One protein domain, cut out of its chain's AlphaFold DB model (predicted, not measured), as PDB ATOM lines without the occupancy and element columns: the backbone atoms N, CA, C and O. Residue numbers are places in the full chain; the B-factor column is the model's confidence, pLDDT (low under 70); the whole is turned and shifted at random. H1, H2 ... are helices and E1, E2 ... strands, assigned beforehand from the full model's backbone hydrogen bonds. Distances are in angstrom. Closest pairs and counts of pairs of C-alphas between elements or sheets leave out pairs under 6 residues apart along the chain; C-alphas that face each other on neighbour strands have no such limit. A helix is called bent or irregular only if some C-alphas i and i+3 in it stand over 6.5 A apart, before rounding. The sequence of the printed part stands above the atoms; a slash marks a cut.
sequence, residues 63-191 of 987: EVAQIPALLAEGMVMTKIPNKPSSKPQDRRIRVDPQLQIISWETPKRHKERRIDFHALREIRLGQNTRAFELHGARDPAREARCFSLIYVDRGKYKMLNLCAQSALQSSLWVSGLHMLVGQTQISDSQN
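AT A GLANCE: This is residues 63 to 191 of the 987 residues of a protein of Caulochytrium protostelioides (UniProt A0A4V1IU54). One antiparallel sheet of seven strands is folded back on itself like a half-open sandwich: E4, E3 and E2 face E7, E6 and E5, with E1 as the hinge. The long helix H4 packs on the sheet with residues 167 to 181 and residues 186 to 191 stick out; H1 packs beside E2 and on H4, while short H2 is over E7 on the face opposite to H4. The printed part has 129 residues, with named elements in the order H1 E1 E2 E3 E4 E5 H2 H3 E6 E7 H4; the sheet's order is E4 E3 E2 E1 E7 E6 E5, and the class is mixed, helices and strands. The whole is compact, with a radius of gyration of the C-alphas of 14.5 A and spans of 45 by 34 by 25 A.

HOW THE PARTS SIT: Start at H1, residues 64 to 73, irregular with C-alphas 65 and 68 7.1 A apart; it is on the sheet, over none of its strands, and its closest C-alphas to E2, residues 89 to 96, are Ala 72 and Val 95, 4.8 A. Next comes E1, residues 75 to 80, in a hairpin with E2: N 77 and O 91 are 2.8 A apart, within hydrogen-bond range. E3, residues 101 to 106, and E4, residues 111 to 116, complete a meander, each strand the antiparallel neighbour of the one before; look at N 103 and O 94, 2.8 A, and N 113 and O 104, 2.8 A. E5, residues 120 to 125, and E4 are the edge strands and meet only through their link. H2, residues 130 to 134, lies over E7, residues 156 to 164, at a height of 9.3 A over the sheet. H3, residues 140 to 143, is only just not on the sheet, with 4 pairs of C-alphas within 10 A. E6, residues 146 to 153, is the antiparallel neighbour of E5, with N 148 and O 124 2.8 A apart, and forms a hairpin with E7, with N 160 and O 149 2.9 A apart; E7 and E1 are antiparallel neighbours too, with N 78 and O 163 2.8 A apart, these three pairs being within hydrogen-bond range. H4, residues 167 to 190, runs along the strands over E4 and E7, 9.1 A over the sheet. Its residues 172 to 180 alone touch H1, about perpendicular at 79 degrees, closest at the C-alphas of Ile 67 and Gly 176, 6.1 A. Every O i to N i+4 pair is within hydrogen-bond range in H2 and H4, 4 of 6 in H1; H3 is too short for one.

IN THESE COORDINATES: Find C-alpha 64 at (31.672, -26.365, 46.616), where H1 begins its 15.3 A. E2 covers 21.9 A, E6 22.0 A and E7 25.6 A. From C-alpha 167 at (45.193, -29.459, 56.946), H4 runs 34.0 A to C-alpha 190 at (19.727, -43.884, 39.674).

THE WHOLE: The C-alphas of Ala 137 and Asn 191, the two farthest apart, are 46.4 A apart. The printed part has no cut; the link E1 to E2 is short and the others are tight. Mean pLDDT of the printed part is 76.8; look for values under 70 in 33 residues, among them 63 to 67 and 178 to 191.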
ATOM      1  N   GLU A  63      34.050 -22.194  46.436       53.03
ATOM      2  CA  GLU A  63      32.687 -22.691  46.290       53.03
ATOM      3  C   GLU A  63      32.681 -24.205  46.063       53.03
ATOM      4  O   GLU A  63      33.511 -24.768  45.344       53.03
ATOM      5  N   VAL A  64      31.698 -24.896  46.637       52.44
ATOM      6  CA  VAL A  64      31.672 -26.365  46.616       52.44
ATOM      7  C   VAL A  64      31.533 -26.936  45.197       52.44
ATOM      8  O   VAL A  64      32.035 -28.026  44.913       52.44
ATOM      9  N   ALA A  65      30.954 -26.165  44.272       56.31
ATOM     10  CA  ALA A  65      30.898 -26.489  42.848       56.31
ATOM     11  C   ALA A  65      32.290 -26.622  42.192       56.31
ATOM     12  O   ALA A  65      32.439 -27.339  41.203       56.31
ATOM     13  N   GLN A  66      33.322 -25.989  42.756       63.66
ATOM     14  CA  GLN A  66      34.683 -25.970  42.210       63.66
ATOM     15  C   GLN A  66      35.547 -27.146  42.704       63.66
ATOM     16  O   GLN A  66      36.579 -27.456  42.103       63.66
ATOM     17  N   ILE A  67      35.126 -27.857  43.761       69.75
ATOM     18  CA  ILE A  67      35.898 -28.961  44.361       69.75
ATOM     19  C   ILE A  67      36.253 -30.067  43.345       69.75
ATOM     20  O   ILE A  67      37.417 -30.476  43.321       69.75
ATOM     21  N   PRO A  68      35.341 -30.560  42.477       71.81
ATOM     22  CA  PRO A  68      35.687 -31.588  41.494       71.81
ATOM     23  C   PRO A  68      36.784 -31.149  40.518       71.81
ATOM     24  O   PRO A  68      37.650 -31.957  40.178       71.81
ATOM     25  N   ALA A  69      36.774 -29.879  40.098       71.25
ATOM     26  CA  ALA A  69      37.781 -29.325  39.198       71.25
ATOM     27  C   ALA A  69      39.161 -29.277  39.873       71.25
ATOM     28  O   ALA A  69      40.141 -29.761  39.308       71.25
ATOM     29  N   LEU A  70      39.223 -28.824  41.130       76.38
ATOM     30  CA  LEU A  70      40.465 -28.794  41.916       76.38
ATOM     31  C   LEU A  70      41.059 -30.193  42.137       76.38
ATOM     32  O   LEU A  70      42.276 -30.388  42.080       76.38
ATOM     33  N   LEU A  71      40.210 -31.195  42.380       83.25
ATOM     34  CA  LEU A  71      40.667 -32.581  42.490       83.25
ATOM     35  C   LEU A  71      41.176 -33.133  41.147       83.25
ATOM     36  O   LEU A  71      42.112 -33.941  41.150       83.25
ATOM     37  N   ALA A  72      40.609 -32.682  40.024       76.69
ATOM     38  CA  ALA A  72      41.035 -33.062  38.676       76.69
ATOM     39  C   ALA A  72      42.374 -32.460  38.255       76.69
ATOM     40  O   ALA A  72      43.219 -33.171  37.700       76.69
ATOM     41  N   GLU A  73      42.621 -31.200  38.598       80.69
ATOM     42  CA  GLU A  73      43.941 -30.572  38.451       80.69
ATOM     43  C   GLU A  73      45.006 -31.306  39.286       80.69
ATOM     44  O   GLU A  73      46.132 -31.562  38.834       80.69
ATOM     45  N   GLY A  74      44.605 -31.738  40.483       83.69
ATOM     46  CA  GLY A  74      45.380 -32.569  41.389       83.69
ATOM     47  C   GLY A  74      46.285 -31.793  42.333       83.69
ATOM     48  O   GLY A  74      46.830 -30.740  42.011       83.69
ATOM     49  N   MET A  75      46.521 -32.369  43.511       90.19
ATOM     50  CA  MET A  75      47.310 -31.743  44.572       90.19
ATOM     51  C   MET A  75      48.584 -32.524  44.854       90.19
ATOM     52  O   MET A  75      48.625 -33.753  44.763       90.19
ATOM     53  N   VAL A  76      49.650 -31.803  45.195       91.19
ATOM     54  CA  VAL A  76      50.914 -32.419  45.605       91.19
ATOM     55  C   VAL A  76      50.788 -32.884  47.050       91.19
ATOM     56  O   VAL A  76      50.504 -32.095  47.944       91.19
ATOM     57  N   MET A  77      51.012 -34.174  47.278       93.75
ATOM     58  CA  MET A  77      51.000 -34.791  48.599       93.75
ATOM     59  C   MET A  77      52.205 -35.707  48.761       93.75
ATOM     60  O   MET A  77      52.608 -36.405  47.823       93.75
ATOM     61  N   THR A  78      52.751 -35.772  49.970       94.00
ATOM     62  CA  THR A  78      53.811 -36.721  50.291       94.00
ATOM     63  C   THR A  78      53.207 -38.106  50.454       94.00
ATOM     64  O   THR A  78      52.455 -38.382  51.389       94.00
ATOM     65  N   LYS A  79      53.554 -39.017  49.546       93.81
ATOM     66  CA  LYS A  79      53.127 -40.411  49.614       93.81
ATOM     67  C   LYS A  79      54.023 -41.184  50.575       93.81
ATOM     68  O   LYS A  79      55.207 -41.384  50.291       93.81
ATOM     69  N   ILE A  80      53.434 -41.714  51.646       93.50
ATOM     70  CA  ILE A  80      54.131 -42.539  52.640       93.50
ATOM     71  C   ILE A  80      54.103 -44.017  52.199       93.50
ATOM     72  O   ILE A  80      53.026 -44.597  52.006       93.50
ATOM     73  N   PRO A  81      55.263 -44.650  51.938       90.88
ATOM     74  CA  PRO A  81      55.321 -46.037  51.492       90.88
ATOM     75  C   PRO A  81      54.901 -47.027  52.583       90.88
ATOM     76  O   PRO A  81      55.063 -46.784  53.764       90.88
ATOM     77  N   ASN A  82      54.411 -48.201  52.175       87.81
ATOM     78  CA  ASN A  82      54.105 -49.298  53.107       87.81
ATOM     79  C   ASN A  82      55.345 -50.139  53.471       87.81
ATOM     80  O   ASN A  82      55.224 -51.124  54.191       87.81
ATOM     81  N   LYS A  83      56.515 -49.832  52.892       87.31
ATOM     82  CA  LYS A  83      57.747 -50.616  53.045       87.31
ATOM     83  C   LYS A  83      58.853 -49.721  53.598       87.31
ATOM     84  O   LYS A  83      59.140 -48.718  52.944       87.31
ATOM     85  N   PRO A  84      59.559 -50.138  54.663       83.44
ATOM     86  CA  PRO A  84      60.591 -49.315  55.297       83.44
ATOM     87  C   PRO A  84      61.757 -48.988  54.350       83.44
ATOM     88  O   PRO A  84      62.338 -47.913  54.425       83.44
ATOM     89  N   SER A  85      62.057 -49.867  53.388       85.19
ATOM     90  CA  SER A  85      63.123 -49.660  52.398       85.19
ATOM     91  C   SER A  85      62.832 -48.578  51.350       85.19
ATOM     92  O   SER A  85      63.705 -48.235  50.554       85.19
ATOM     93  N   SER A  86      61.603 -48.062  51.283       87.88
ATOM     94  CA  SER A  86      61.202 -47.034  50.319       87.88
ATOM     95  C   SER A  86      61.114 -45.674  51.001       87.88
ATOM     96  O   SER A  86      60.510 -45.561  52.054       87.88
ATOM     97  N   LYS A  87      61.658 -44.620  50.390       88.31
ATOM     98  CA  LYS A  87      61.568 -43.268  50.962       88.31
ATOM     99  C   LYS A  87      60.203 -42.618  50.668       88.31
ATOM    100  O   LYS A  87      59.673 -42.847  49.575       88.31
ATOM    101  N   PRO A  88      59.644 -41.814  51.595       90.69
ATOM    102  CA  PRO A  88      58.550 -40.889  51.306       90.69
ATOM    103  C   PRO A  88      58.883 -39.979  50.130       90.69
ATOM    104  O   PRO A  88      60.026 -39.547  49.987       90.69
ATOM    105  N   GLN A  89      57.907 -39.741  49.256       90.06
ATOM    106  CA  GLN A  89      58.107 -38.893  48.082       90.06
ATOM    107  C   GLN A  89      56.832 -38.152  47.710       90.06
ATOM    108  O   GLN A  89      55.741 -38.729  47.750       90.06
ATOM    109  N   ASP A  90      57.000 -36.920  47.250       91.56
ATOM    110  CA  ASP A  90      55.898 -36.091  46.789       91.56
ATOM    111  C   ASP A  90      55.348 -36.587  45.459       91.56
ATOM    112  O   ASP A  90      56.073 -37.041  44.562       91.56
ATOM    113  N   ARG A  91      54.023 -36.564  45.365       90.44
ATOM    114  CA  ARG A  91      53.260 -36.993  44.201       90.44
ATOM    115  C   ARG A  91      52.098 -36.053  43.997       90.44
ATOM    116  O   ARG A  91      51.387 -35.746  44.945       90.44
ATOM    117  N   ARG A  92      51.868 -35.664  42.745       89.38
ATOM    118  CA  ARG A  92      50.600 -35.059  42.359       89.38
ATOM    119  C   ARG A  92      49.553 -36.166  42.279       89.38
ATOM    120  O   ARG A  92      49.665 -37.054  41.431       89.38
ATOM    121  N   ILE A  93      48.608 -36.145  43.208       93.31
ATOM    122  CA  ILE A  93      47.457 -37.044  43.237       93.31
ATOM    123  C   ILE A  93      46.314 -36.322  42.528       93.31
ATOM    124  O   ILE A  93      46.070 -35.150  42.809       93.31
ATOM    125  N   ARG A  94      45.659 -37.000  41.588       89.19
ATOM    126  CA  ARG A  94      44.555 -36.483  40.772       89.19
ATOM    127  C   ARG A  94      43.319 -37.353  40.946       89.19
ATOM    128  O   ARG A  94      43.436 -38.545  41.234       89.19
ATOM    129  N   VAL A  95      42.154 -36.765  40.739       84.94
ATOM    130  CA  VAL A  95      40.885 -37.475  40.600       84.94
ATOM    131  C   VAL A  95      40.353 -37.229  39.203       84.94
ATOM    132  O   VAL A  95      40.332 -36.101  38.754       84.94
ATOM    133  N   ASP A  96      39.890 -38.256  38.517       76.81
ATOM    134  CA  ASP A  96      39.109 -38.087  37.299       76.81
ATOM    135  C   ASP A  96      37.640 -38.366  37.646       76.81
ATOM    136  O   ASP A  96      37.282 -39.534  37.838       76.81
ATOM    137  N   PRO A  97      36.789 -37.328  37.778       64.62
ATOM    138  CA  PRO A  97      35.379 -37.513  38.108       64.62
ATOM    139  C   PRO A  97      34.602 -38.275  37.029       64.62
ATOM    140  O   PRO A  97      33.646 -38.975  37.352       64.62
ATOM    141  N   GLN A  98      35.009 -38.175  35.756       58.44
ATOM    142  CA  GLN A  98      34.323 -38.838  34.642       58.44
ATOM    143  C   GLN A  98      34.665 -40.327  34.588       58.44
ATOM    144  O   GLN A  98      33.787 -41.168  34.407       58.44
ATOM    145  N   LEU A  99      35.946 -40.662  34.756       58.34
ATOM    146  CA  LEU A  99      36.413 -42.047  34.794       58.34
ATOM    147  C   LEU A  99      36.275 -42.692  36.179       58.34
ATOM    148  O   LEU A  99      36.520 -43.895  36.286       58.34
ATOM    149  N   GLN A 100      35.904 -41.914  37.201       70.81
ATOM    150  CA  GLN A 100      35.741 -42.330  38.597       70.81
ATOM    151  C   GLN A 100      36.992 -43.024  39.149       70.81
ATOM    152  O   GLN A 100      36.940 -44.102  39.748       70.81
ATOM    153  N   ILE A 101      38.156 -42.421  38.901       79.00
ATOM    154  CA  ILE A 101      39.450 -42.956  39.334       79.00
ATOM    155  C   ILE A 101      40.262 -41.911  40.090       79.00
ATOM    156  O   ILE A 101      40.238 -40.727  39.783       79.00
ATOM    157  N   ILE A 102      41.058 -42.377  41.041       89.06
ATOM    158  CA  ILE A 102      42.128 -41.621  41.688       89.06
ATOM    159  C   ILE A 102      43.436 -42.064  41.042       89.06
ATOM    160  O   ILE A 102      43.693 -43.270  40.972       89.06
ATOM    161  N   SER A 103      44.278 -41.141  40.581       87.19
ATOM    162  CA  SER A 103      45.518 -41.475  39.881       87.19
ATOM    163  C   SER A 103      46.745 -40.696  40.354       87.19
ATOM    164  O   SER A 103      46.655 -39.618  40.940       87.19
ATOM    165  N   TRP A 104      47.924 -41.290  40.146       90.38
ATOM    166  CA  TRP A 104      49.222 -40.649  40.382       90.38
ATOM    167  C   TRP A 104      50.332 -41.303  39.552       90.38
ATOM    168  O   TRP A 104      50.293 -42.495  39.235       90.38
ATOM    169  N   GLU A 105      51.383 -40.551  39.242       79.25
ATOM    170  CA  GLU A 105      52.498 -41.036  38.421       79.25
ATOM    171  C   GLU A 105      53.598 -41.744  39.228       79.25
ATOM    172  O   GLU A 105      53.836 -41.478  40.415       79.25
ATOM    173  N   THR A 106      54.298 -42.685  38.580       72.75
ATOM    174  CA  THR A 106      55.445 -43.390  39.172       72.75
ATOM    175  C   THR A 106      56.750 -43.138  38.403       72.75
ATOM    176  O   THR A 106      56.793 -43.396  37.200       72.75
ATOM    177  N   PRO A 107      57.849 -42.738  39.086       59.81
ATOM    178  CA  PRO A 107      59.108 -42.365  38.429       59.81
ATOM    179  C   PRO A 107      59.767 -43.517  37.671       59.81
ATOM    180  O   PRO A 107      60.335 -43.332  36.608       59.81
ATOM    181  N   LYS A 108      59.685 -44.743  38.205       57.03
ATOM    182  CA  LYS A 108      60.472 -45.874  37.692       57.03
ATOM    183  C   LYS A 108      60.051 -46.372  36.303       57.03
ATOM    184  O   LYS A 108      60.753 -47.223  35.770       57.03
ATOM    185  N   ARG A 109      58.904 -45.944  35.752       55.41
ATOM    186  CA  ARG A 109      58.370 -46.477  34.478       55.41
ATOM    187  C   ARG A 109      57.475 -45.513  33.678       55.41
ATOM    188  O   ARG A 109      56.836 -45.989  32.748       55.41
ATOM    189  N   HIS A 110      57.328 -44.243  34.076       54.91
ATOM    190  CA  HIS A 110      56.258 -43.355  33.567       54.91
ATOM    191  C   HIS A 110      54.873 -44.037  33.549       54.91
ATOM    192  O   HIS A 110      54.043 -43.806  32.676       54.91
ATOM    193  N   LYS A 111      54.624 -44.945  34.505       59.78
ATOM    194  CA  LYS A 111      53.348 -45.659  34.618       59.78
ATOM    195  C   LYS A 111      52.468 -44.940  35.623       59.78
ATOM    196  O   LYS A 111      52.861 -44.784  36.783       59.78
ATOM    197  N   GLU A 112      51.279 -44.558  35.187       73.12
ATOM    198  CA  GLU A 112      50.232 -44.051  36.060       73.12
ATOM    199  C   GLU A 112      49.649 -45.201  36.898       73.12
ATOM    200  O   GLU A 112      49.347 -46.290  36.399       73.12
ATOM    201  N   ARG A 113      49.546 -44.983  38.206       82.62
ATOM    202  CA  ARG A 113      48.826 -45.852  39.138       82.62
ATOM    203  C   ARG A 113      47.436 -45.282  39.348       82.62
ATOM    204  O   ARG A 113      47.275 -44.069  39.346       82.62
ATOM    205  N   ARG A 114      46.457 -46.169  39.511       83.25
ATOM    206  CA  ARG A 114      45.039 -45.819  39.568       83.25
ATOM    207  C   ARG A 114      44.328 -46.625  40.654       83.25
ATOM    208  O   ARG A 114      44.710 -47.770  40.901       83.25
ATOM    209  N   ILE A 115      43.314 -46.028  41.265       84.12
ATOM    210  CA  ILE A 115      42.345 -46.648  42.174       84.12
ATOM    211  C   ILE A 115      40.963 -46.287  41.625       84.12
ATOM    212  O   ILE A 115      40.697 -45.110  41.426       84.12
ATOM    213  N   ASP A 116      40.112 -47.270  41.344       73.50
ATOM    214  CA  ASP A 116      38.705 -47.018  40.998       73.50
ATOM    215  C   ASP A 116      37.949 -46.595  42.265       73.50
ATOM    216  O   ASP A 116      38.224 -47.134  43.341       73.50
ATOM    217  N   PHE A 117      37.010 -45.656  42.165       75.88
ATOM    218  CA  PHE A 117      36.150 -45.280  43.292       75.88
ATOM    219  C   PHE A 117      35.457 -46.499  43.903       75.88
ATOM    220  O   PHE A 117      35.400 -46.619  45.123       75.88
ATOM    221  N   HIS A 118      35.052 -47.460  43.071       69.06
ATOM    222  CA  HIS A 118      34.438 -48.716  43.504       69.06
ATOM    223  C   HIS A 118      35.401 -49.627  44.256       69.06
ATOM    224  O   HIS A 118      34.966 -50.518  44.969       69.06
ATOM    225  N   ALA A 119      36.712 -49.458  44.086       72.44
ATOM    226  CA  ALA A 119      37.704 -50.222  44.830       72.44
ATOM    227  C   ALA A 119      37.967 -49.619  46.214       72.44
ATOM    228  O   ALA A 119      38.504 -50.316  47.080       72.44
ATOM    229  N   LEU A 120      37.627 -48.343  46.426       79.94
ATOM    230  CA  LEU A 120      37.796 -47.669  47.704       79.94
ATOM    231  C   LEU A 120      36.851 -48.296  48.732       79.94
ATOM    232  O   LEU A 120      35.683 -48.569  48.466       79.94
ATOM    233  N   ARG A 121      37.386 -48.593  49.912       73.31
ATOM    234  CA  ARG A 121      36.620 -49.164  51.019       73.31
ATOM    235  C   ARG A 121      36.557 -48.177  52.162       73.31
ATOM    236  O   ARG A 121      35.480 -47.915  52.667       73.31
ATOM    237  N   GLU A 122      37.686 -47.623  52.577       79.44
ATOM    238  CA  GLU A 122      37.760 -46.767  53.763       79.44
ATOM    239  C   GLU A 122      38.731 -45.612  53.530       79.44
ATOM    240  O   GLU A 122      39.771 -45.784  52.885       79.44
ATOM    241  N   ILE A 123      38.399 -44.450  54.091       82.62
ATOM    242  CA  ILE A 123      39.308 -43.315  54.221       82.62
ATOM    243  C   ILE A 123      39.594 -43.139  55.711       82.62
ATOM    244  O   ILE A 123      38.702 -42.819  56.488       82.62
ATOM    245  N   ARG A 124      40.842 -43.354  56.133       78.62
ATOM    246  CA  ARG A 124      41.259 -43.105  57.519       78.62
ATOM    247  C   ARG A 124      41.915 -41.748  57.619       78.62
ATOM    248  O   ARG A 124      42.913 -41.513  56.947       78.62
ATOM    249  N   LEU A 125      41.386 -40.889  58.476       77.38
ATOM    250  CA  LEU A 125      42.042 -39.638  58.840       77.38
ATOM    251  C   LEU A 125      43.226 -39.916  59.773       77.38
ATOM    252  O   LEU A 125      43.226 -40.917  60.493       77.38
ATOM    253  N   GLY A 126      44.222 -39.037  59.755       78.69
ATOM    254  CA  GLY A 126      45.357 -39.086  60.668       78.69
ATOM    255  C   GLY A 126      46.466 -40.063  60.276       78.69
ATOM    256  O   GLY A 126      46.512 -40.612  59.169       78.69
ATOM    257  N   GLN A 127      47.384 -40.301  61.212       82.81
ATOM    258  CA  GLN A 127      48.545 -41.191  61.047       82.81
ATOM    259  C   GLN A 127      48.242 -42.611  61.540       82.81
ATOM    260  O   GLN A 127      49.048 -43.266  62.201       82.81
ATOM    261  N   ASN A 128      47.061 -43.116  61.185       73.38
ATOM    262  CA  ASN A 128      46.471 -44.329  61.758       73.38
ATOM    263  C   ASN A 128      46.829 -45.623  61.007       73.38
ATOM    264  O   ASN A 128      46.070 -46.596  61.002       73.38
ATOM    265  N   THR A 129      47.992 -45.652  60.349       81.50
ATOM    266  CA  THR A 129      48.496 -46.849  59.665       81.50
ATOM    267  C   THR A 129      49.959 -47.115  59.995       81.50
ATOM    268  O   THR A 129      50.756 -46.196  60.179       81.50
ATOM    269  N   ARG A 130      50.340 -48.399  59.968       81.25
ATOM    270  CA  ARG A 130      51.721 -48.860  60.194       81.25
ATOM    271  C   ARG A 130      52.738 -48.212  59.247       81.25
ATOM    272  O   ARG A 130      53.916 -48.138  59.561       81.25
ATOM    273  N   ALA A 131      52.300 -47.737  58.080       85.12
ATOM    274  CA  ALA A 131      53.167 -47.028  57.146       85.12
ATOM    275  C   ALA A 131      53.745 -45.739  57.747       85.12
ATOM    276  O   ALA A 131      54.915 -45.447  57.521       85.12
ATOM    277  N   PHE A 132      52.958 -44.993  58.526       87.31
ATOM    278  CA  PHE A 132      53.450 -43.784  59.187       87.31
ATOM    279  C   PHE A 132      54.473 -44.126  60.274       87.31
ATOM    280  O   PHE A 132      55.542 -43.530  60.282       87.31
ATOM    281  N   GLU A 133      54.210 -45.159  61.080       84.19
ATOM    282  CA  GLU A 133      55.129 -45.650  62.126       84.19
ATOM    283  C   GLU A 133      56.476 -46.126  61.561       84.19
ATOM    284  O   GLU A 133      57.531 -45.884  62.140       84.19
ATOM    285  N   LEU A 134      56.464 -46.787  60.399       85.12
ATOM    286  CA  LEU A 134      57.684 -47.262  59.735       85.12
ATOM    287  C   LEU A 134      58.570 -46.127  59.203       85.12
ATOM    288  O   LEU A 134      59.749 -46.354  58.936       85.12
ATOM    289  N   HIS A 135      58.005 -44.937  58.997       83.62
ATOM    290  CA  HIS A 135      58.681 -43.795  58.383       83.62
ATOM    291  C   HIS A 135      58.828 -42.596  59.334       83.62
ATOM    292  O   HIS A 135      59.116 -41.489  58.876       83.62
ATOM    293  N   GLY A 136      58.675 -42.824  60.640       75.44
ATOM    294  CA  GLY A 136      58.876 -41.838  61.700       75.44
ATOM    295  C   GLY A 136      57.956 -42.089  62.895       75.44
ATOM    296  O   GLY A 136      56.991 -42.844  62.812       75.44
ATOM    297  N   ALA A 137      58.240 -41.430  64.019       63.53
ATOM    298  CA  ALA A 137      57.264 -41.339  65.100       63.53
ATOM    299  C   ALA A 137      56.033 -40.552  64.618       63.53
ATOM    300  O   ALA A 137      56.152 -39.666  63.766       63.53
ATOM    301  N   ARG A 138      54.853 -40.873  65.160       75.69
ATOM    302  CA  ARG A 138      53.635 -40.103  64.878       75.69
ATOM    303  C   ARG A 138      53.853 -38.666  65.339       75.69
ATOM    304  O   ARG A 138      54.105 -38.428  66.516       75.69
ATOM    305  N   ASP A 139      53.779 -37.736  64.397       78.25
ATOM    306  CA  ASP A 139      53.974 -36.311  64.644       78.25
ATOM    307  C   ASP A 139      52.605 -35.620  64.769       78.25
ATOM    308  O   ASP A 139      51.885 -35.543  63.764       78.25
ATOM    309  N   PRO A 140      52.230 -35.099  65.953       75.81
ATOM    310  CA  PRO A 140      50.965 -34.391  66.143       75.81
ATOM    311  C   PRO A 140      50.761 -33.223  65.166       75.81
ATOM    312  O   PRO A 140      49.636 -32.977  64.735       75.81
ATOM    313  N   ALA A 141      51.833 -32.549  64.732       76.62
ATOM    314  CA  ALA A 141      51.754 -31.431  63.784       76.62
ATOM    315  C   ALA A 141      51.388 -31.872  62.352       76.62
ATOM    316  O   ALA A 141      51.026 -31.058  61.492       76.62
ATOM    317  N   ARG A 142      51.497 -33.170  62.056       82.19
ATOM    318  CA  ARG A 142      51.141 -33.765  60.760       82.19
ATOM    319  C   ARG A 142      49.797 -34.473  60.783       82.19
ATOM    320  O   ARG A 142      49.268 -34.738  59.710       82.19
ATOM    321  N   GLU A 143      49.232 -34.726  61.959       79.50
ATOM    322  CA  GLU A 143      48.022 -35.530  62.137       79.50
ATOM    323  C   GLU A 143      46.865 -35.029  61.263       79.50
ATOM    324  O   GLU A 143      46.371 -35.762  60.410       79.50
ATOM    325  N   ALA A 144      46.533 -33.739  61.355       75.19
ATOM    326  CA  ALA A 144      45.459 -33.120  60.572       75.19
ATOM    327  C   ALA A 144      45.728 -33.070  59.049       75.19
ATOM    328  O   ALA A 144      44.822 -32.817  58.255       75.19
ATOM    329  N   ARG A 145      46.974 -33.301  58.617       90.44
ATOM    330  CA  ARG A 145      47.383 -33.305  57.201       90.44
ATOM    331  C   ARG A 145      47.434 -34.706  56.600       90.44
ATOM    332  O   ARG A 145      47.549 -34.839  55.383       90.44
ATOM    333  N   CYS A 146      47.413 -35.738  57.435       90.88
ATOM    334  CA  CYS A 146      47.586 -37.120  57.023       90.88
ATOM    335  C   CYS A 146      46.240 -37.817  56.850       90.88
ATOM    336  O   CYS A 146      45.300 -37.591  57.609       90.88
ATOM    337  N   PHE A 147      46.167 -38.693  55.854       91.19
ATOM    338  CA  PHE A 147      45.062 -39.625  55.679       91.19
ATOM    339  C   PHE A 147      45.507 -40.828  54.836       91.19
ATOM    340  O   PHE A 147      46.524 -40.798  54.135       91.19
ATOM    341  N   SER A 148      44.734 -41.907  54.891       91.81
ATOM    342  CA  SER A 148      44.998 -43.152  54.176       91.81
ATOM    343  C   SER A 148      43.765 -43.625  53.425       91.81
ATOM    344  O   SER A 148      42.698 -43.784  54.009       91.81
ATOM    345  N   LEU A 149      43.937 -43.930  52.140       92.44
ATOM    346  CA  LEU A 149      42.924 -44.578  51.311       92.44
ATOM    347  C   LEU A 149      43.141 -46.091  51.339       92.44
ATOM    348  O   LEU A 149      44.183 -46.581  50.888       92.44
ATOM    349  N   ILE A 150      42.166 -46.833  51.850       85.38
ATOM    350  CA  ILE A 150      42.166 -48.295  51.903       85.38
ATOM    351  C   ILE A 150      41.259 -48.806  50.789       85.38
ATOM    352  O   ILE A 150      40.078 -48.466  50.734       85.38
ATOM    353  N   TYR A 151      41.809 -49.624  49.898       85.19
ATOM    354  CA  TYR A 151      41.119 -50.099  48.700       85.19
ATOM    355  C   TYR A 151      41.453 -51.558  48.392       85.19
ATOM    356  O   TYR A 151      42.491 -52.074  48.814       85.19
ATOM    357  N   VAL A 152      40.587 -52.233  47.641       73.25
ATOM    358  CA  VAL A 152      40.795 -53.619  47.204       73.25
ATOM    359  C   VAL A 152      41.334 -53.629  45.778       73.25
ATOM    360  O   VAL A 152      40.697 -53.142  44.854       73.25
ATOM    361  N   ASP A 153      42.504 -54.229  45.573       75.69
ATOM    362  CA  ASP A 153      43.079 -54.445  44.244       75.69
ATOM    363  C   ASP A 153      43.372 -55.935  44.054       75.69
ATOM    364  O   ASP A 153      44.154 -56.530  44.803       75.69
ATOM    365  N   ARG A 154      42.725 -56.548  43.055       64.25
ATOM    366  CA  ARG A 154      42.785 -57.996  42.766       64.25
ATOM    367  C   ARG A 154      42.475 -58.866  43.995       64.25
ATOM    368  O   ARG A 154      43.180 -59.835  44.265       64.25
ATOM    369  N   GLY A 155      41.439 -58.491  44.749       53.06
ATOM    370  CA  GLY A 155      40.988 -59.215  45.945       53.06
ATOM    371  C   GLY A 155      41.887 -59.053  47.173       53.06
ATOM    372  O   GLY A 155      41.674 -59.731  48.172       53.06
ATOM    373  N   LYS A 156      42.900 -58.177  47.126       64.25
ATOM    374  CA  LYS A 156      43.783 -57.895  48.263       64.25
ATOM    375  C   LYS A 156      43.639 -56.444  48.697       64.25
ATOM    376  O   LYS A 156      43.706 -55.542  47.864       64.25
ATOM    377  N   TYR A 157      43.507 -56.225  50.002       78.94
ATOM    378  CA  TYR A 157      43.525 -54.886  50.579       78.94
ATOM    379  C   TYR A 157      44.890 -54.222  50.374       78.94
ATOM    380  O   TYR A 157      45.947 -54.819  50.601       78.94
ATOM    381  N   LYS A 158      44.859 -52.970  49.931       87.56
ATOM    382  CA  LYS A 158      46.007 -52.088  49.750       87.56
ATOM    383  C   LYS A 158      45.714 -50.736  50.378       87.56
ATOM    384  O   LYS A 158      44.567 -50.374  50.607       87.56
ATOM    385  N   MET A 159      46.787 -50.003  50.651       89.81
ATOM    386  CA  MET A 159      46.723 -48.695  51.291       89.81
ATOM    387  C   MET A 159      47.558 -47.692  50.505       89.81
ATOM    388  O   MET A 159      48.706 -47.986  50.136       89.81
ATOM    389  N   LEU A 160      46.981 -46.522  50.253       94.06
ATOM    390  CA  LEU A 160      47.678 -45.330  49.789       94.06
ATOM    391  C   LEU A 160      47.670 -44.309  50.928       94.06
ATOM    392  O   LEU A 160      46.639 -43.714  51.211       94.06
ATOM    393  N   ASN A 161      48.818 -44.137  51.581       94.31
ATOM    394  CA  ASN A 161      48.978 -43.216  52.705       94.31
ATOM    395  C   ASN A 161      49.557 -41.897  52.202       94.31
ATOM    396  O   ASN A 161      50.564 -41.901  51.478       94.31
ATOM    397  N   LEU A 162      48.920 -40.798  52.576       95.12
ATOM    398  CA  LEU A 162      49.184 -39.466  52.056       95.12
ATOM    399  C   LEU A 162      49.331 -38.477  53.212       95.12
ATOM    400  O   LEU A 162      48.681 -38.597  54.247       95.12
ATOM    401  N   CYS A 163      50.207 -37.499  53.019       94.19
ATOM    402  CA  CYS A 163      50.347 -36.328  53.872       94.19
ATOM    403  C   CYS A 163      50.238 -35.100  52.965       94.19
ATOM    404  O   CYS A 163      51.082 -34.900  52.089       94.19
ATOM    405  N   ALA A 164      49.160 -34.336  53.116       92.88
ATOM    406  CA  ALA A 164      48.925 -33.110  52.366       92.88
ATOM    407  C   ALA A 164      49.848 -31.980  52.849       92.88
ATOM    408  O   ALA A 164      50.415 -32.041  53.945       92.88
ATOM    409  N   GLN A 165      49.989 -30.916  52.054       89.62
ATOM    410  CA  GLN A 165      50.838 -29.789  52.448       89.62
ATOM    411  C   GLN A 165      50.215 -29.009  53.615       89.62
ATOM    412  O   GLN A 165      50.940 -28.570  54.508       89.62
ATOM    413  N   SER A 166      48.880 -28.932  53.673       85.12
ATOM    414  CA  SER A 166      48.115 -28.278  54.742       85.12
ATOM    415  C   SER A 166      46.915 -29.114  55.214       85.12
ATOM    416  O   SER A 166      46.459 -30.028  54.523       85.12
ATOM    417  N   ALA A 167      46.385 -28.796  56.402       75.56
ATOM    418  CA  ALA A 167      45.193 -29.459  56.946       75.56
ATOM    419  C   ALA A 167      43.938 -29.143  56.112       75.56
ATOM    420  O   ALA A 167      43.062 -29.992  55.948       75.56
ATOM    421  N   LEU A 168      43.900 -27.947  55.513       74.00
ATOM    422  CA  LEU A 168      42.860 -27.545  54.572       74.00
ATOM    423  C   LEU A 168      42.879 -28.416  53.309       74.00
ATOM    424  O   LEU A 168      41.841 -28.941  52.930       74.00
ATOM    425  N   GLN A 169      44.050 -28.649  52.699       83.00
ATOM    426  CA  GLN A 169      44.162 -29.537  51.531       83.00
ATOM    427  C   GLN A 169      43.712 -30.966  51.851       83.00
ATOM    428  O   GLN A 169      43.016 -31.574  51.045       83.00
ATOM    429  N   SER A 170      44.089 -31.491  53.023       83.75
ATOM    430  CA  SER A 170      43.638 -32.802  53.513       83.75
ATOM    431  C   SER A 170      42.109 -32.860  53.614       83.75
ATOM    432  O   SER A 170      41.481 -33.749  53.039       83.75
ATOM    433  N   SER A 171      41.504 -31.860  54.260       75.06
ATOM    434  CA  SER A 171      40.050 -31.772  54.447       75.06
ATOM    435  C   SER A 171      39.299 -31.626  53.122       75.06
ATOM    436  O   SER A 171      38.335 -32.352  52.892       75.06
ATOM    437  N   LEU A 172      39.767 -30.758  52.218       76.94
ATOM    438  CA  LEU A 172      39.202 -30.597  50.874       76.94
ATOM    439  C   LEU A 172      39.268 -31.901  50.074       76.94
ATOM    440  O   LEU A 172      38.283 -32.281  49.443       76.94
ATOM    441  N   TRP A 173      40.397 -32.617  50.129       86.69
ATOM    442  CA  TRP A 173      40.551 -33.895  49.433       86.69
ATOM    443  C   TRP A 173      39.637 -34.979  49.975       86.69
ATOM    444  O   TRP A 173      38.979 -35.664  49.196       86.69
ATOM    445  N   VAL A 174      39.600 -35.155  51.293       79.31
ATOM    446  CA  VAL A 174      38.793 -36.208  51.915       79.31
ATOM    447  C   VAL A 174      37.307 -35.930  51.713       79.31
ATOM    448  O   VAL A 174      36.583 -36.822  51.269       79.31
ATOM    449  N   SER A 175      36.857 -34.697  51.954       66.25
ATOM    450  CA  SER A 175      35.475 -34.293  51.691       66.25
ATOM    451  C   SER A 175      35.141 -34.450  50.209       66.25
ATOM    452  O   SER A 175      34.224 -35.187  49.871       66.25
ATOM    453  N   GLY A 176      35.930 -33.881  49.299       74.56
ATOM    454  CA  GLY A 176      35.674 -33.998  47.864       74.56
ATOM    455  C   GLY A 176      35.680 -35.445  47.349       74.56
ATOM    456  O   GLY A 176      34.854 -35.795  46.510       74.56
ATOM    457  N   LEU A 177      36.520 -36.330  47.896       80.06
ATOM    458  CA  LEU A 177      36.445 -37.764  47.603       80.06
ATOM    459  C   LEU A 177      35.153 -38.398  48.124       80.06
ATOM    460  O   LEU A 177      34.511 -39.127  47.374       80.06
ATOM    461  N   HIS A 178      34.740 -38.129  49.366       69.75
ATOM    462  CA  HIS A 178      33.452 -38.616  49.874       69.75
ATOM    463  C   HIS A 178      32.276 -38.105  49.032       69.75
ATOM    464  O   HIS A 178      31.338 -38.862  48.795       69.75
ATOM    465  N   MET A 179      32.341 -36.859  48.554       64.12
ATOM    466  CA  MET A 179      31.353 -36.282  47.643       64.12
ATOM    467  C   MET A 179      31.273 -37.077  46.349       64.12
ATOM    468  O   MET A 179      30.198 -37.529  45.978       64.12
ATOM    469  N   LEU A 180      32.408 -37.243  45.668       66.25
ATOM    470  CA  LEU A 180      32.473 -37.861  44.349       66.25
ATOM    471  C   LEU A 180      32.150 -39.357  44.417       66.25
ATOM    472  O   LEU A 180      31.373 -39.848  43.608       66.25
ATOM    473  N   VAL A 181      32.665 -40.073  45.421       65.25
ATOM    474  CA  VAL A 181      32.342 -41.491  45.652       65.25
ATOM    475  C   VAL A 181      30.870 -41.658  46.035       65.25
ATOM    476  O   VAL A 181      30.206 -42.557  45.520       65.25
ATOM    477  N   GLY A 182      30.337 -40.772  46.881       55.88
ATOM    478  CA  GLY A 182      28.914 -40.731  47.206       55.88
ATOM    479  C   GLY A 182      28.066 -40.492  45.957       55.88
ATOM    480  O   GLY A 182      27.183 -41.285  45.661       55.88
ATOM    481  N   GLN A 183      28.373 -39.464  45.164       58.62
ATOM    482  CA  GLN A 183      27.704 -39.173  43.891       58.62
ATOM    483  C   GLN A 183      27.779 -40.339  42.905       58.62
ATOM    484  O   GLN A 183      26.791 -40.604  42.233       58.62
ATOM    485  N   THR A 184      28.897 -41.063  42.835       57.09
ATOM    486  CA  THR A 184      29.027 -42.281  42.028       57.09
ATOM    487  C   THR A 184      28.046 -43.355  42.481       57.09
ATOM    488  O   THR A 184      27.211 -43.767  41.686       57.09
ATOM    489  N   GLN A 185      28.028 -43.716  43.765       52.94
ATOM    490  CA  GLN A 185      27.076 -44.705  44.300       52.94
ATOM    491  C   GLN A 185      25.609 -44.280  44.081       52.94
ATOM    492  O   GLN A 185      24.707 -45.097  43.871       52.94
ATOM    493  N   ILE A 186      25.360 -42.971  44.100       47.88
ATOM    494  CA  ILE A 186      24.058 -42.360  43.846       47.88
ATOM    495  C   ILE A 186      23.681 -42.404  42.357       47.88
ATOM    496  O   ILE A 186      22.572 -42.808  42.018       47.88
ATOM    497  N   SER A 187      24.598 -42.037  41.470       46.94
ATOM    498  CA  SER A 187      24.431 -42.090  40.018       46.94
ATOM    499  C   SER A 187      24.254 -43.529  39.545       46.94
ATOM    500  O   SER A 187      23.367 -43.797  38.741       46.94
ATOM    501  N   ASP A 188      25.034 -44.465  40.082       47.19
ATOM    502  CA  ASP A 188      24.951 -45.888  39.756       47.19
ATOM    503  C   ASP A 188      23.609 -46.482  40.214       47.19
ATOM    504  O   ASP A 188      23.014 -47.292  39.507       47.19
ATOM    505  N   SER A 189      23.062 -46.031  41.351       43.94
ATOM    506  CA  SER A 189      21.714 -46.439  41.789       43.94
ATOM    507  C   SER A 189      20.578 -45.801  40.980       43.94
ATOM    508  O   SER A 189      19.531 -46.423  40.813       43.94
ATOM    509  N   GLN A 190      20.757 -44.585  40.454       41.25
ATOM    510  CA  GLN A 190      19.727 -43.884  39.674       41.25
ATOM    511  C   GLN A 190      19.746 -44.236  38.186       41.25
ATOM    512  O   GLN A 190      18.700 -44.257  37.541       41.25
ATOM    513  N   ASN A 191      20.921 -44.501  37.632       45.66
ATOM    514  CA  ASN A 191      21.124 -44.866  36.246       45.66
ATOM    515  C   ASN A 191      22.291 -45.866  36.185       45.66
ATOM    516  O   ASN A 191      23.422 -45.472  35.898       45.66
TER     517      ASN A 191